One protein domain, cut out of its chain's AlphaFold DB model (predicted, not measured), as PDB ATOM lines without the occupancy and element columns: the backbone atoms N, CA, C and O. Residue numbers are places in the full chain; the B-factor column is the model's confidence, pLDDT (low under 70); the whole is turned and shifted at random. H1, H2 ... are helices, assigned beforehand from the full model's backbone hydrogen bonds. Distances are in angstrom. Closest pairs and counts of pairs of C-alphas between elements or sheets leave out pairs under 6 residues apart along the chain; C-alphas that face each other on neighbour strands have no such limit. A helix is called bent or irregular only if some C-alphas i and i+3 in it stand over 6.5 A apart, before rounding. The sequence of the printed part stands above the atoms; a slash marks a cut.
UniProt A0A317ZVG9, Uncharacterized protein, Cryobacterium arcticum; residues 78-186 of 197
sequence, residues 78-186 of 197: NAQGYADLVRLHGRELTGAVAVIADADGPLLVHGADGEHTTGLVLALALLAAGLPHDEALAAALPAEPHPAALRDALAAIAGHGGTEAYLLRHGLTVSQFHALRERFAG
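AT A GLANCE: This is residues 78 to 186 of the 197 residues of an uncharacterized protein of Cryobacterium arcticum (UniProt A0A317ZVG9). H3 is the core of a rounded cluster of mostly crossed helices, with H2 and H4 packed on opposite sides of it, H5 packed on a third side with residues 150 to 154, and H6 and H7 meeting the end of H3 near Ala 128. H1 packs on H5 at one end of the domain, apart from H3, and a long loop, residues 103 to 117, leads from H2 back to H3. The 109 printed residues hold seven named helices, H1 to H7 in chain order, and no named strand; the class is all helix. The whole is compact, with a radius of gyration of the C-alphas of 12.6 A and spans of 33 by 27 by 24 A.

HOW THE PARTS SIT: H2, residues 90 to 102, touches the hub H3, residues 118 to 128, at a steep tilt of 69.8 degrees, only just short of about perpendicular; their closest C-alphas, Val 97 and Ala 125, are 5.6 A apart. With residues 90 to 94 alone H2 touches H6, residues 163 to 170, closest at the C-alphas of Arg 91 and His 170, 4.9 A. With residues 98 to 102 alone it touches H7, residues 174 to 184, closest at the C-alphas of Ala 101 and Leu 180, 5.2 A. H3 and H4, residues 133 to 143, form a helical hairpin at a shallow tilt of 25 degrees; the closest C-alphas, Gly 119 and Ala 140, are 4.7 A apart. H5, residues 147 to 159, touches H3 with residues 150 to 154 alone, closest at the C-alphas of Leu 120 and Leu 150, 6.0 A. H3, H4 and H5 are an up and down bundle, each running against the one before it. H1, residues 79 to 88, touches H5 the same way at 33 degrees, a shallow tilt only just short of steep; the C-alphas of Ala 79 and Ala 149 are closest, 4.4 A. H1 and H3 are apart. Every O i to N i+4 pair is within hydrogen-bond range in H1, H2, H3, H5, H6 and H7, and 5 of 7 are in H4.

IN THESE COORDINATES: H1 begins at C-alpha 79, (20.681, -3.121, 20.350), and H7 ends at C-alpha 184, (23.703, -4.945, -7.585). H5 is 18.7 A long, H2 18.1 A, H4 16.1 A, H7 15.6 A, H3 15.3 A, H1 14.4 A and H6 10.6 A. H4 is irregular, but only just: C-alphas 139 and 142 are 6.9 A apart.

THE WHOLE: The C-alphas farthest apart, Gln 80 and Gly 186, are 34.9 A apart. The printed part has no cut; the link from H2 to H3 is long, and the others are tight. The mean pLDDT of the printed part is 86.1, with residues 78 to 80, 110 to 116 and 186 under 70.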
ATOM      1  N   ASN A  78      23.183  -7.136  21.982       54.00
ATOM      2  CA  ASN A  78      21.985  -6.300  22.116       54.00
ATOM      3  C   ASN A  78      21.990  -5.054  21.197       54.00
ATOM      4  O   ASN A  78      22.980  -4.724  20.547       54.00
ATOM      5  N   ALA A  79      20.864  -4.329  21.166       59.12
ATOM      6  CA  ALA A  79      20.681  -3.121  20.350       59.12
ATOM      7  C   ALA A  79      21.645  -1.964  20.690       59.12
ATOM      8  O   ALA A  79      21.918  -1.122  19.833       59.12
ATOM      9  N   GLN A  80      22.197  -1.923  21.909       61.59
ATOM     10  CA  GLN A  80      23.105  -0.853  22.329       61.59
ATOM     11  C   GLN A  80      24.434  -0.914  21.570       61.59
ATOM     12  O   GLN A  80      24.951   0.127  21.168       61.59
ATOM     13  N   GLY A  81      24.958  -2.110  21.284       73.38
ATOM     14  CA  GLY A  81      26.203  -2.208  20.525       73.38
ATOM     15  C   GLY A  81      26.060  -1.844  19.053       73.38
ATOM     16  O   GLY A  81      27.005  -1.333  18.465       73.38
ATOM     17  N   TYR A  82      24.871  -1.993  18.467       77.81
ATOM     18  CA  TYR A  82      24.582  -1.482  17.124       77.81
ATOM     19  C   TYR A  82      24.639   0.050  17.070       77.81
ATOM     20  O   TYR A  82      25.229   0.623  16.151       77.81
ATOM     21  N   ALA A  83      24.086   0.723  18.079       77.94
ATOM     22  CA  ALA A  83      24.185   2.175  18.193       77.94
ATOM     23  C   ALA A  83      25.643   2.635  18.385       77.94
ATOM     24  O   ALA A  83      26.072   3.600  17.747       77.94
ATOM     25  N   ASP A  84      26.419   1.930  19.210       80.06
ATOM     26  CA  ASP A  84      27.835   2.238  19.424       80.06
ATOM     27  C   ASP A  84      28.672   1.989  18.161       80.06
ATOM     28  O   ASP A  84      29.529   2.806  17.829       80.06
ATOM     29  N   LEU A  85      28.371   0.944  17.385       79.44
ATOM     30  CA  LEU A  85      28.992   0.694  16.080       79.44
ATOM     31  C   LEU A  85      28.763   1.849  15.103       79.44
ATOM     32  O   LEU A  85      29.716   2.345  14.503       79.44
ATOM     33  N   VAL A  86      27.523   2.326  14.978       86.31
ATOM     34  CA  VAL A  86      27.202   3.465  14.104       86.31
ATOM     35  C   VAL A  86      27.904   4.744  14.571       86.31
ATOM     36  O   VAL A  86      28.410   5.522  13.765       86.31
ATOM     37  N   ARG A  87      27.964   4.987  15.884       83.56
ATOM     38  CA  ARG A  87      28.502   6.246  16.422       83.56
ATOM     39  C   ARG A  87      30.023   6.285  16.491       83.56
ATOM     40  O   ARG A  87      30.609   7.337  16.239       83.56
ATOM     41  N   LEU A  88      30.651   5.184  16.888       81.12
ATOM     42  CA  LEU A  88      32.076   5.122  17.222       81.12
ATOM     43  C   LEU A  88      32.902   4.439  16.132       81.12
ATOM     44  O   LEU A  88      34.080   4.761  15.989       81.12
ATOM     45  N   HIS A  89      32.285   3.562  15.336       83.38
ATOM     46  CA  HIS A  89      32.976   2.689  14.383       83.38
ATOM     47  C   HIS A  89      32.544   2.914  12.924       83.38
ATOM     48  O   HIS A  89      32.596   2.020  12.075       83.38
ATOM     49  N   GLY A  90      32.114   4.137  12.593       86.44
ATOM     50  CA  GLY A  90      31.621   4.449  11.251       86.44
ATOM     51  C   GLY A  90      32.664   4.296  10.141       86.44
ATOM     52  O   GLY A  90      32.308   3.944   9.014       86.44
ATOM     53  N   ARG A  91      33.958   4.488  10.437       86.94
ATOM     54  CA  ARG A  91      35.036   4.276   9.452       86.94
ATOM     55  C   ARG A  91      35.255   2.798   9.161       86.94
ATOM     56  O   ARG A  91      35.529   2.448   8.020       86.94
ATOM     57  N   GLU A  92      35.129   1.954  10.170       84.44
ATOM     58  CA  GLU A  92      35.258   0.506  10.072       84.44
ATOM     59  C   GLU A  92      34.084  -0.079   9.281       84.44
ATOM     60  O   GLU A  92      34.308  -0.803   8.311       84.44
ATOM     61  N   LEU A  93      32.850   0.329   9.604       86.62
ATOM     62  CA  LEU A  93      31.650  -0.026   8.836       86.62
ATOM     63  C   LEU A  93      31.769   0.408   7.370       86.62
ATOM     64  O   LEU A  93      31.492  -0.363   6.454       86.62
ATOM     65  N   THR A  94      32.241   1.631   7.137       92.19
ATOM     66  CA  THR A  94      32.442   2.144   5.777       92.19
ATOM     67  C   THR A  94      33.561   1.407   5.048       92.19
ATOM     68  O   THR A  94      33.443   1.138   3.857       92.19
ATOM     69  N   GLY A  95      34.626   1.028   5.756       88.31
ATOM     70  CA  GLY A  95      35.687   0.179   5.224       88.31
ATOM     71  C   GLY A  95      35.160  -1.184   4.780       88.31
ATOM     72  O   GLY A  95      35.545  -1.657   3.717       88.31
ATOM     73  N   ALA A  96      34.227  -1.772   5.530       89.19
ATOM     74  CA  ALA A  96      33.554  -3.006   5.139       89.19
ATOM     75  C   ALA A  96      32.769  -2.863   3.827       89.19
ATOM     76  O   ALA A  96      32.913  -3.688   2.925       89.19
ATOM     77  N   VAL A  97      32.006  -1.779   3.686       92.88
ATOM     78  CA  VAL A  97      31.254  -1.475   2.458       92.88
ATOM     79  C   VAL A  97      32.186  -1.190   1.274       92.88
ATOM     80  O   VAL A  97      31.946  -1.685   0.177       92.88
ATOM     81  N   ALA A  98      33.270  -0.440   1.488       92.31
ATOM     82  CA  ALA A  98      34.282  -0.160   0.466       92.31
ATOM     83  C   ALA A  98      34.904  -1.448  -0.077       92.31
ATOM     84  O   ALA A  98      35.079  -1.620  -1.276       92.31
ATOM     85  N   VAL A  99      35.174  -2.387   0.818       90.44
ATOM     86  CA  VAL A  99      35.716  -3.694   0.481       90.44
ATOM     87  C   VAL A  99      34.710  -4.506  -0.345       90.44
ATOM     88  O   VAL A  99      35.092  -5.046  -1.376       90.44
ATOM     89  N   ILE A 100      33.415  -4.500  -0.005       90.62
ATOM     90  CA  ILE A 100      32.378  -5.072  -0.887       90.62
ATOM     91  C   ILE A 100      32.415  -4.415  -2.268       90.62
ATOM     92  O   ILE A 100      32.386  -5.130  -3.263       90.62
ATOM     93  N   ALA A 101      32.496  -3.081  -2.331       92.94
ATOM     94  CA  ALA A 101      32.523  -2.324  -3.580       92.94
ATOM     95  C   ALA A 101      33.719  -2.700  -4.472       92.94
ATOM     96  O   ALA A 101      33.540  -2.911  -5.670       92.94
ATOM     97  N   ASP A 102      34.901  -2.845  -3.876       90.12
ATOM     98  CA  ASP A 102      36.170  -3.083  -4.571       90.12
ATOM     99  C   ASP A 102      36.435  -4.573  -4.870       90.12
ATOM    100  O   ASP A 102      37.443  -4.906  -5.490       90.12
ATOM    101  N   ALA A 103      35.577  -5.488  -4.406       86.94
ATOM    102  CA  ALA A 103      35.739  -6.913  -4.677       86.94
ATOM    103  C   ALA A 103      35.622  -7.212  -6.184       86.94
ATOM    104  O   ALA A 103      34.897  -6.533  -6.903       86.94
ATOM    105  N   ASP A 104      36.234  -8.291  -6.657       77.88
ATOM    106  CA  ASP A 104      35.962  -8.833  -7.990       77.88
ATOM    107  C   ASP A 104      35.159 -10.128  -7.850       77.88
ATOM    108  O   ASP A 104      35.523 -10.997  -7.060       77.88
ATOM    109  N   GLY A 105      34.079 -10.296  -8.613       76.75
ATOM    110  CA  GLY A 105      33.301 -11.540  -8.619       76.75
ATOM    111  C   GLY A 105      32.462 -11.807  -7.351       76.75
ATOM    112  O   GLY A 105      32.176 -10.884  -6.582       76.75
ATOM    113  N   PRO A 106      32.002 -13.062  -7.153       75.06
ATOM    114  CA  PRO A 106      31.121 -13.437  -6.044       75.06
ATOM    115  C   PRO A 106      31.797 -13.268  -4.682       75.06
ATOM    116  O   PRO A 106      32.946 -13.664  -4.523       75.06
ATOM    117  N   LEU A 107      31.065 -12.755  -3.688       76.94
ATOM    118  CA  LEU A 107      31.576 -12.457  -2.347       76.94
ATOM    119  C   LEU A 107      30.819 -13.245  -1.270       76.94
ATOM    120  O   LEU A 107      29.592 -13.288  -1.281       76.94
ATOM    121  N   LEU A 108      31.546 -13.804  -0.299       73.19
ATOM    122  CA  LEU A 108      30.966 -14.303   0.952       73.19
ATOM    123  C   LEU A 108      31.369 -13.379   2.104       73.19
ATOM    124  O   LEU A 108      32.552 -13.286   2.430       73.19
ATOM    125  N   VAL A 109      30.384 -12.737   2.735       70.88
ATOM    126  CA  VAL A 109      30.581 -11.874   3.908       70.88
ATOM    127  C   VAL A 109      30.138 -12.622   5.159       70.88
ATOM    128  O   VAL A 109      29.026 -13.145   5.214       70.88
ATOM    129  N   HIS A 110      30.998 -12.677   6.170       68.50
ATOM    130  CA  HIS A 110      30.665 -13.222   7.483       68.50
ATOM    131  C   HIS A 110      31.364 -12.417   8.584       68.50
ATOM    132  O   HIS A 110      32.461 -11.901   8.372       68.50
ATOM    133  N   GLY A 111      30.740 -12.328   9.762       60.75
ATOM    134  CA  GLY A 111      31.398 -11.843  10.979       60.75
ATOM    135  C   GLY A 111      32.436 -12.848  11.488       60.75
ATOM    136  O   GLY A 111      32.431 -14.015  11.077       60.75
ATOM    137  N   ALA A 112      33.339 -12.412  12.363       53.38
ATOM    138  CA  ALA A 112      34.211 -13.325  13.098       53.38
ATOM    139  C   ALA A 112      33.490 -13.828  14.337       53.38
ATOM    140  O   ALA A 112      32.789 -13.066  14.988       53.38
ATOM    141  N   ASP A 113      33.652 -15.118  14.625       51.19
ATOM    142  CA  ASP A 113      33.332 -15.744  15.911       51.19
ATOM    143  C   ASP A 113      31.930 -15.464  16.495       51.19
ATOM    144  O   ASP A 113      31.717 -15.597  17.696       51.19
ATOM    145  N   GLY A 114      30.945 -15.125  15.654       47.88
ATOM    146  CA  GLY A 114      29.581 -14.807  16.094       47.88
ATOM    147  C   GLY A 114      29.344 -13.336  16.468       47.88
ATOM    148  O   GLY A 114      28.281 -13.002  16.985       47.88
ATOM    149  N   GLU A 115      30.285 -12.433  16.179       55.06
ATOM    150  CA  GLU A 115      30.075 -10.984  16.263       55.06
ATOM    151  C   GLU A 115      29.340 -10.525  14.992       55.06
ATOM    152  O   GLU A 115      29.912 -10.236  13.936       55.06
ATOM    153  N   HIS A 116      28.015 -10.632  15.036       60.88
ATOM    154  CA  HIS A 116      27.175 -10.544  13.851       60.88
ATOM    155  C   HIS A 116      26.794  -9.095  13.525       60.88
ATOM    156  O   HIS A 116      25.838  -8.561  14.080       60.88
ATOM    157  N   THR A 117      27.513  -8.487  12.577       73.19
ATOM    158  CA  THR A 117      27.127  -7.219  11.919       73.19
ATOM    159  C   THR A 117      27.005  -7.363  10.401       73.19
ATOM    160  O   THR A 117      26.985  -6.369   9.671       73.19
ATOM    161  N   THR A 118      26.968  -8.604   9.899       84.12
ATOM    162  CA  THR A 118      26.895  -8.903   8.463       84.12
ATOM    163  C   THR A 118      25.651  -8.287   7.833       84.12
ATOM    164  O   THR A 118      25.760  -7.684   6.766       84.12
ATOM    165  N   GLY A 119      24.495  -8.390   8.498       88.06
ATOM    166  CA  GLY A 119      23.248  -7.798   8.021       88.06
ATOM    167  C   GLY A 119      23.340  -6.280   7.912       88.06
ATOM    168  O   GLY A 119      22.963  -5.722   6.886       88.06
ATOM    169  N   LEU A 120      23.932  -5.604   8.901       90.50
ATOM    170  CA  LEU A 120      24.157  -4.154   8.836       90.50
ATOM    171  C   LEU A 120      25.057  -3.747   7.667       90.50
ATOM    172  O   LEU A 120      24.712  -2.838   6.914       90.50
ATOM    173  N   VAL A 121      26.199  -4.412   7.495       91.69
ATOM    174  CA  VAL A 121      27.123  -4.107   6.392       91.69
ATOM    175  C   VAL A 121      26.449  -4.353   5.038       91.69
ATOM    176  O   VAL A 121      26.570  -3.524   4.135       91.69
ATOM    177  N   LEU A 122      25.700  -5.452   4.908       91.81
ATOM    178  CA  LEU A 122      24.954  -5.773   3.694       91.81
ATOM    179  C   LEU A 122      23.863  -4.731   3.408       91.81
ATOM    180  O   LEU A 122      23.794  -4.221   2.292       91.81
ATOM    181  N   ALA A 123      23.069  -4.350   4.411       94.69
ATOM    182  CA  ALA A 123      22.040  -3.320   4.273       94.69
ATOM    183  C   ALA A 123      22.636  -1.989   3.792       94.69
ATOM    184  O   ALA A 123      22.087  -1.350   2.896       94.69
ATOM    185  N   LEU A 124      23.787  -1.579   4.339       95.38
ATOM    186  CA  LEU A 124      24.468  -0.354   3.917       95.38
ATOM    187  C   LEU A 124      24.980  -0.427   2.480       95.38
ATOM    188  O   LEU A 124      24.859   0.556   1.752       95.38
ATOM    189  N   ALA A 125      25.513  -1.576   2.061       95.12
ATOM    190  CA  ALA A 125      25.952  -1.786   0.687       95.12
ATOM    191  C   ALA A 125      24.779  -1.709  -0.308       95.12
ATOM    192  O   ALA A 125      24.904  -1.047  -1.336       95.12
ATOM    193  N   LEU A 126      23.632  -2.313   0.018       95.00
ATOM    194  CA  LEU A 126      22.423  -2.287  -0.816       95.00
ATOM    195  C   LEU A 126      21.802  -0.884  -0.895       95.00
ATOM    196  O   LEU A 126      21.479  -0.403  -1.980       95.00
ATOM    197  N   LEU A 127      21.711  -0.179   0.235       96.38
ATOM    198  CA  LEU A 127      21.266   1.219   0.276       96.38
ATOM    199  C   LEU A 127      22.194   2.132  -0.540       96.38
ATOM    200  O   LEU A 127      21.728   3.006  -1.265       96.38
ATOM    201  N   ALA A 128      23.510   1.923  -0.460       96.31
ATOM    202  CA  ALA A 128      24.486   2.649  -1.272       96.31
ATOM    203  C   ALA A 128      24.378   2.308  -2.768       96.31
ATOM    204  O   ALA A 128      24.576   3.175  -3.621       96.31
ATOM    205  N   ALA A 129      23.998   1.074  -3.096       95.31
ATOM    206  CA  ALA A 129      23.670   0.665  -4.456       95.31
ATOM    207  C   ALA A 129      22.351   1.271  -4.973       95.31
ATOM    208  O   ALA A 129      22.044   1.140  -6.153       95.31
ATOM    209  N   GLY A 130      21.603   1.986  -4.129       95.00
ATOM    210  CA  GLY A 130      20.378   2.685  -4.508       95.00
ATOM    211  C   GLY A 130      19.105   1.861  -4.346       95.00
ATOM    212  O   GLY A 130      18.059   2.309  -4.811       95.00
ATOM    213  N   LEU A 131      19.167   0.697  -3.688       94.75
ATOM    214  CA  LEU A 131      17.954  -0.049  -3.367       94.75
ATOM    215  C   LEU A 131      17.078   0.753  -2.388       94.75
ATOM    216  O   LEU A 131      17.607   1.406  -1.476       94.75
ATOM    217  N   PRO A 132      15.741   0.677  -2.524       93.56
ATOM    218  CA  PRO A 132      14.813   1.210  -1.539       93.56
ATOM    219  C   PRO A 132      15.077   0.642  -0.144       93.56
ATOM    220  O   PRO A 132      15.503  -0.502   0.018       93.56
ATOM    221  N   HIS A 133      14.781   1.439   0.884       93.19
ATOM    222  CA  HIS A 133      15.072   1.070   2.269       93.19
ATOM    223  C   HIS A 133      14.446  -0.262   2.690       93.19
ATOM    224  O   HIS A 133      15.129  -1.091   3.291       93.19
ATOM    225  N   ASP A 134      13.177  -0.479   2.346       93.38
ATOM    226  CA  ASP A 134      12.455  -1.694   2.723       93.38
ATOM    227  C   ASP A 134      13.018  -2.942   2.031       93.38
ATOM    228  O   ASP A 134      13.134  -3.992   2.662       93.38
ATOM    229  N   GLU A 135      13.441  -2.824   0.770       93.50
ATOM    230  CA  GLU A 135      14.056  -3.919   0.011       93.50
ATOM    231  C   GLU A 135      15.448  -4.258   0.545       93.50
ATOM    232  O   GLU A 135      15.753  -5.423   0.803       93.50
ATOM    233  N   ALA A 136      16.275  -3.238   0.794       93.06
ATOM    234  CA  ALA A 136      17.600  -3.416   1.377       93.06
ATOM    235  C   ALA A 136      17.525  -4.045   2.778       93.06
ATOM    236  O   ALA A 136      18.308  -4.940   3.104       93.06
ATOM    237  N   LEU A 137      16.564  -3.611   3.601       93.88
ATOM    238  CA  LEU A 137      16.314  -4.199   4.913       93.88
ATOM    239  C   LEU A 137      15.851  -5.653   4.780       93.88
ATOM    240  O   LEU A 137      16.416  -6.527   5.435       93.88
ATOM    241  N   ALA A 138      14.862  -5.932   3.928       92.50
ATOM    242  CA  ALA A 138      14.343  -7.280   3.713       92.50
ATOM    243  C   ALA A 138      15.437  -8.261   3.259       92.50
ATOM    244  O   ALA A 138      15.513  -9.371   3.784       92.50
ATOM    245  N   ALA A 139      16.315  -7.832   2.351       88.69
ATOM    246  CA  ALA A 139      17.436  -8.630   1.862       88.69
ATOM    247  C   ALA A 139      18.522  -8.873   2.926       88.69
ATOM    248  O   ALA A 139      19.186  -9.909   2.910       88.69
ATOM    249  N   ALA A 140      18.700  -7.943   3.868       89.75
ATOM    250  CA  ALA A 140      19.708  -8.048   4.921       89.75
ATOM    251  C   ALA A 140      19.266  -8.885   6.133       89.75
ATOM    252  O   ALA A 140      20.108  -9.504   6.784       89.75
ATOM    253  N   LEU A 141      17.962  -8.932   6.436       90.06
ATOM    254  CA  LEU A 141      17.415  -9.632   7.609       90.06
ATOM    255  C   LEU A 141      17.841 -11.109   7.741       90.06
ATOM    256  O   LEU A 141      18.139 -11.520   8.860       90.06
ATOM    257  N   PRO A 142      17.918 -11.925   6.669       87.69
ATOM    258  CA  PRO A 142      18.364 -13.316   6.783       87.69
ATOM    259  C   PRO A 142      19.808 -13.472   7.276       87.69
ATOM    260  O   PRO A 142      20.153 -14.506   7.845       87.69
ATOM    261  N   ALA A 143      20.652 -12.461   7.056       82.81
ATOM    262  CA  ALA A 143      22.043 -12.435   7.498       82.81
ATOM    263  C   ALA A 143      22.213 -11.819   8.900       82.81
ATOM    264  O   ALA A 143      23.345 -11.649   9.360       82.81
ATOM    265  N   GLU A 144      21.106 -11.471   9.563       84.31
ATOM    266  CA  GLU A 144      21.095 -10.693  10.792       84.31
ATOM    267  C   GLU A 144      20.411 -11.437  11.950       84.31
ATOM    268  O   GLU A 144      19.192 -11.624  11.930       84.31
ATOM    269  N   PRO A 145      21.140 -11.826  13.010       79.31
ATOM    270  CA  PRO A 145      20.523 -12.425  14.194       79.31
ATOM    271  C   PRO A 145      19.710 -11.437  15.038       79.31
ATOM    272  O   PRO A 145      18.829 -11.873  15.782       79.31
ATOM    273  N   HIS A 146      19.967 -10.127  14.941       84.38
ATOM    274  CA  HIS A 146      19.295  -9.106  15.750       84.38
ATOM    275  C   HIS A 146      18.490  -8.122  14.881       84.38
ATOM    276  O   HIS A 146      18.853  -6.954  14.738       84.38
ATOM    277  N   PRO A 147      17.332  -8.537  14.332       86.50
ATOM    278  CA  PRO A 147      16.585  -7.744  13.352       86.50
ATOM    279  C   PRO A 147      16.046  -6.417  13.905       86.50
ATOM    280  O   PRO A 147      15.853  -5.467  13.151       86.50
ATOM    281  N   ALA A 148      15.779  -6.326  15.212       88.56
ATOM    282  CA  ALA A 148      15.412  -5.060  15.849       88.56
ATOM    283  C   ALA A 148      16.603  -4.087  15.898       88.56
ATOM    284  O   ALA A 148      16.463  -2.938  15.493       88.56
ATOM    285  N   ALA A 149      17.785  -4.578  16.284       86.44
ATOM    286  CA  ALA A 149      19.005  -3.778  16.360       86.44
ATOM    287  C   ALA A 149      19.436  -3.238  14.986       86.44
ATOM    288  O   ALA A 149      19.857  -2.089  14.879       86.44
ATOM    289  N   LEU A 150      19.262  -4.029  13.921       89.31
ATOM    290  CA  LEU A 150      19.491  -3.571  12.549       89.31
ATOM    291  C   LEU A 150      18.581  -2.397  12.173       89.31
ATOM    292  O   LEU A 150      19.066  -1.400  11.641       89.31
ATOM    293  N   ARG A 151      17.278  -2.483  12.472       92.31
ATOM    294  CA  ARG A 151      16.340  -1.378  12.208       92.31
ATOM    295  C   ARG A 151      16.732  -0.122  12.978       92.31
ATOM    296  O   ARG A 151      16.778   0.955  12.388       92.31
ATOM    297  N   ASP A 152      17.072  -0.270  14.255       90.69
ATOM    298  CA  ASP A 152      17.488   0.847  15.104       90.69
ATOM    299  C   ASP A 152      18.784   1.497  14.594       90.69
ATOM    300  O   ASP A 152      18.887   2.724  14.547       90.69
ATOM    301  N   ALA A 153      19.756   0.704  14.132       90.75
ATOM    302  CA  ALA A 153      20.982   1.226  13.531       90.75
ATOM    303  C   ALA A 153      20.726   1.983  12.228       90.75
ATOM    304  O   ALA A 153      21.272   3.069  12.034       90.75
ATOM    305  N   LEU A 154      19.882   1.452  11.339       93.44
ATOM    306  CA  LEU A 154      19.540   2.158  10.105       93.44
ATOM    307  C   LEU A 154      18.775   3.458  10.395       93.44
ATOM    308  O   LEU A 154      19.029   4.472   9.743       93.44
ATOM    309  N   ALA A 155      17.901   3.469  11.406       92.25
ATOM    310  CA  ALA A 155      17.239   4.684  11.873       92.25
ATOM    311  C   ALA A 155      18.243   5.704  12.443       92.25
ATOM    312  O   ALA A 155      18.153   6.897  12.146       92.25
ATOM    313  N   ALA A 156      19.246   5.250  13.200       90.81
ATOM    314  CA  ALA A 156      20.322   6.110  13.688       90.81
ATOM    315  C   ALA A 156      21.132   6.722  12.529       90.81
ATOM    316  O   ALA A 156      21.383   7.927  12.521       90.81
ATOM    317  N   ILE A 157      21.470   5.927  11.508       93.12
ATOM    318  CA  ILE A 157      22.151   6.391  10.287       93.12
ATOM    319  C   ILE A 157      21.293   7.396   9.511       93.12
ATOM    320  O   ILE A 157      21.813   8.407   9.033       93.12
ATOM    321  N   ALA A 158      19.974   7.195   9.434       91.25
ATOM    322  CA  ALA A 158      19.065   8.183   8.856       91.25
ATOM    323  C   ALA A 158      19.151   9.533   9.595       91.25
ATOM    324  O   ALA A 158      19.221  10.585   8.955       91.25
ATOM    325  N   GLY A 159      19.281   9.509  10.927       89.81
ATOM    326  CA  GLY A 159      19.538  10.693  11.757       89.81
ATOM    327  C   GLY A 159      20.860  11.421  11.459       89.81
ATOM    328  O   GLY A 159      20.991  12.602  11.776       89.81
ATOM    329  N   HIS A 160      21.820  10.767  10.797       87.62
ATOM    330  CA  HIS A 160      23.079  11.368  10.335       87.62
ATOM    331  C   HIS A 160      22.988  12.024   8.942       87.62
ATOM    332  O   HIS A 160      24.012  12.431   8.386       87.62
ATOM    333  N   GLY A 161      21.778  12.167   8.390       91.19
ATOM    334  CA  GLY A 161      21.544  12.696   7.043       91.19
ATOM    335  C   GLY A 161      21.401  11.609   5.975       91.19
ATOM    336  O   GLY A 161      21.491  11.914   4.788       91.19
ATOM    337  N   GLY A 162      21.182  10.357   6.389       92.31
ATOM    338  CA  GLY A 162      20.998   9.215   5.497       92.31
ATOM    339  C   GLY A 162      22.276   8.427   5.222       92.31
ATOM    340  O   GLY A 162      23.391   8.858   5.524       92.31
ATOM    341  N   THR A 163      22.100   7.250   4.620       95.38
ATOM    342  CA  THR A 163      23.182   6.294   4.347       95.38
ATOM    343  C   THR A 163      24.285   6.880   3.475       95.38
ATOM    344  O   THR A 163      25.459   6.729   3.797       95.38
ATOM    345  N   GLU A 164      23.932   7.589   2.400       94.38
ATOM    346  CA  GLU A 164      24.920   8.183   1.495       94.38
ATOM    347  C   GLU A 164      25.790   9.223   2.214       94.38
ATOM    348  O   GLU A 164      27.018   9.138   2.183       94.38
ATOM    349  N   ALA A 165      25.164  10.155   2.941       95.06
ATOM    350  CA  ALA A 165      25.875  11.184   3.694       95.06
ATOM    351  C   ALA A 165      26.769  10.584   4.790       95.06
ATOM    352  O   ALA A 165      27.892  11.047   5.001       95.06
ATOM    353  N   TYR A 166      26.282   9.545   5.471       95.56
ATOM    354  CA  TYR A 166      27.043   8.810   6.473       95.56
ATOM    355  C   TYR A 166      28.280   8.139   5.852       95.56
ATOM    356  O   TYR A 166      29.403   8.404   6.278       95.56
ATOM    357  N   LEU A 167      28.109   7.344   4.795       96.25
ATOM    358  CA  LEU A 167      29.211   6.621   4.152       96.25
ATOM    359  C   LEU A 167      30.249   7.572   3.532       96.25
ATOM    360  O   LEU A 167      31.448   7.370   3.722       96.25
ATOM    361  N   LEU A 168      29.822   8.656   2.872       96.50
ATOM    362  CA  LEU A 168      30.732   9.691   2.354       96.50
ATOM    363  C   LEU A 168      31.547  10.342   3.481       96.50
ATOM    364  O   LEU A 168      32.767  10.478   3.373       96.50
ATOM    365  N   ARG A 169      30.894  10.704   4.596       96.12
ATOM    366  CA  ARG A 169      31.555  11.297   5.772       96.12
ATOM    367  C   ARG A 169      32.622  10.373   6.359       96.12
ATOM    368  O   ARG A 169      33.630  10.855   6.874       96.12
ATOM    369  N   HIS A 170      32.402   9.066   6.286       94.75
ATOM    370  CA  HIS A 170      33.290   8.060   6.858       94.75
ATOM    371  C   HIS A 170      34.307   7.475   5.864       94.75
ATOM    372  O   HIS A 170      35.198   6.728   6.281       94.75
ATOM    373  N   GLY A 171      34.274   7.909   4.599       95.94
ATOM    374  CA  GLY A 171      35.353   7.714   3.631       95.94
ATOM    375  C   GLY A 171      35.022   6.846   2.419       95.94
ATOM    376  O   GLY A 171      35.955   6.489   1.700       95.94
ATOM    377  N   LEU A 172      33.750   6.512   2.179       96.38
ATOM    378  CA  LEU A 172      33.338   5.892   0.921       96.38
ATOM    379  C   LEU A 172      33.474   6.912  -0.211       96.38
ATOM    380  O   LEU A 172      33.167   8.091  -0.039       96.38
ATOM    381  N   THR A 173      33.940   6.469  -1.372       97.19
ATOM    382  CA  THR A 173      34.129   7.341  -2.537       97.19
ATOM    383  C   THR A 173      32.962   7.236  -3.514       97.19
ATOM    384  O   THR A 173      32.281   6.217  -3.578       97.19
ATOM    385  N   VAL A 174      32.763   8.269  -4.339       96.06
ATOM    386  CA  VAL A 174      31.738   8.265  -5.402       96.06
ATOM    387  C   VAL A 174      31.939   7.089  -6.367       96.06
ATOM    388  O   VAL A 174      30.975   6.427  -6.739       96.06
ATOM    389  N   SER A 175      33.185   6.763  -6.720       95.69
ATOM    390  CA  SER A 175      33.503   5.596  -7.554       95.69
ATOM    391  C   SER A 175      33.059   4.277  -6.915       95.69
ATOM    392  O   SER A 175      32.548   3.412  -7.617       95.69
ATOM    393  N   GLN A 176      33.169   4.138  -5.592       96.50
ATOM    394  CA  GLN A 176      32.678   2.955  -4.875       96.50
ATOM    395  C   GLN A 176      31.146   2.884  -4.843       96.50
ATOM    396  O   GLN A 176      30.596   1.794  -4.951       96.50
ATOM    397  N   PHE A 177      30.438   4.019  -4.783       95.94
ATOM    398  CA  PHE A 177      28.982   4.025  -4.992       95.94
ATOM    399  C   PHE A 177      28.604   3.525  -6.391       95.94
ATOM    400  O   PHE A 177      27.667   2.740  -6.527       95.94
ATOM    401  N   HIS A 178      29.338   3.935  -7.431       94.94
ATOM    402  CA  HIS A 178      29.122   3.417  -8.785       94.94
ATOM    403  C   HIS A 178      29.399   1.913  -8.876       94.94
ATOM    404  O   HIS A 178      28.552   1.188  -9.388       94.94
ATOM    405  N   ALA A 179      30.499   1.429  -8.297       93.69
ATOM    406  CA  ALA A 179      30.818   0.001  -8.273       93.69
ATOM    407  C   ALA A 179      29.757  -0.837  -7.532       93.69
ATOM    408  O   ALA A 179      29.435  -1.949  -7.947       93.69
ATOM    409  N   LEU A 180      29.170  -0.308  -6.451       94.44
ATOM    410  CA  LEU A 180      28.053  -0.959  -5.755       94.44
ATOM    411  C   LEU A 180      26.797  -1.003  -6.630       94.44
ATOM    412  O   LEU A 180      26.184  -2.060  -6.750       94.44
ATOM    413  N   ARG A 181      26.439   0.109  -7.284       94.12
ATOM    414  CA  ARG A 181      25.307   0.154  -8.226       94.12
ATOM    415  C   ARG A 181      25.481  -0.857  -9.352       94.12
ATOM    416  O   ARG A 181      24.570  -1.626  -9.612       94.12
ATOM    417  N   GLU A 182      26.649  -0.892  -9.983       91.81
ATOM    418  CA  GLU A 182      26.952  -1.843 -11.057       91.81
ATOM    419  C   GLU A 182      26.877  -3.293 -10.572       91.81
ATOM    420  O   GLU A 182      26.292  -4.139 -11.245       91.81
ATOM    421  N   ARG A 183      27.402  -3.573  -9.372       88.69
ATOM    422  CA  ARG A 183      27.359  -4.906  -8.761       88.69
ATOM    423  C   ARG A 183      25.936  -5.401  -8.511       88.69
ATOM    424  O   ARG A 183      25.672  -6.576  -8.740       88.69
ATOM    425  N   PHE A 184      25.053  -4.546  -8.002       86.69
ATOM    426  CA  PHE A 184      23.703  -4.945  -7.585       86.69
ATOM    427  C   PHE A 184      22.608  -4.614  -8.610       86.69
ATOM    428  O   PHE A 184      21.467  -5.008  -8.415       86.69
ATOM    429  N   ALA A 185      22.934  -3.954  -9.727       82.50
ATOM    430  CA  ALA A 185      21.995  -3.728 -10.833       82.50
ATOM    431  C   ALA A 185      21.583  -5.029 -11.552       82.50
ATOM    432  O   ALA A 185      20.588  -5.055 -12.277       82.50
ATOM    433  N   GLY A 186      22.341  -6.110 -11.367       59.59
ATOM    434  CA  GLY A 186      22.086  -7.410 -11.976       59.59
ATOM    435  C   GLY A 186      21.116  -8.284 -11.186       59.59
ATOM    436  O   GLY A 186      21.532  -9.349 -10.750       59.59
TER     437      GLY A 186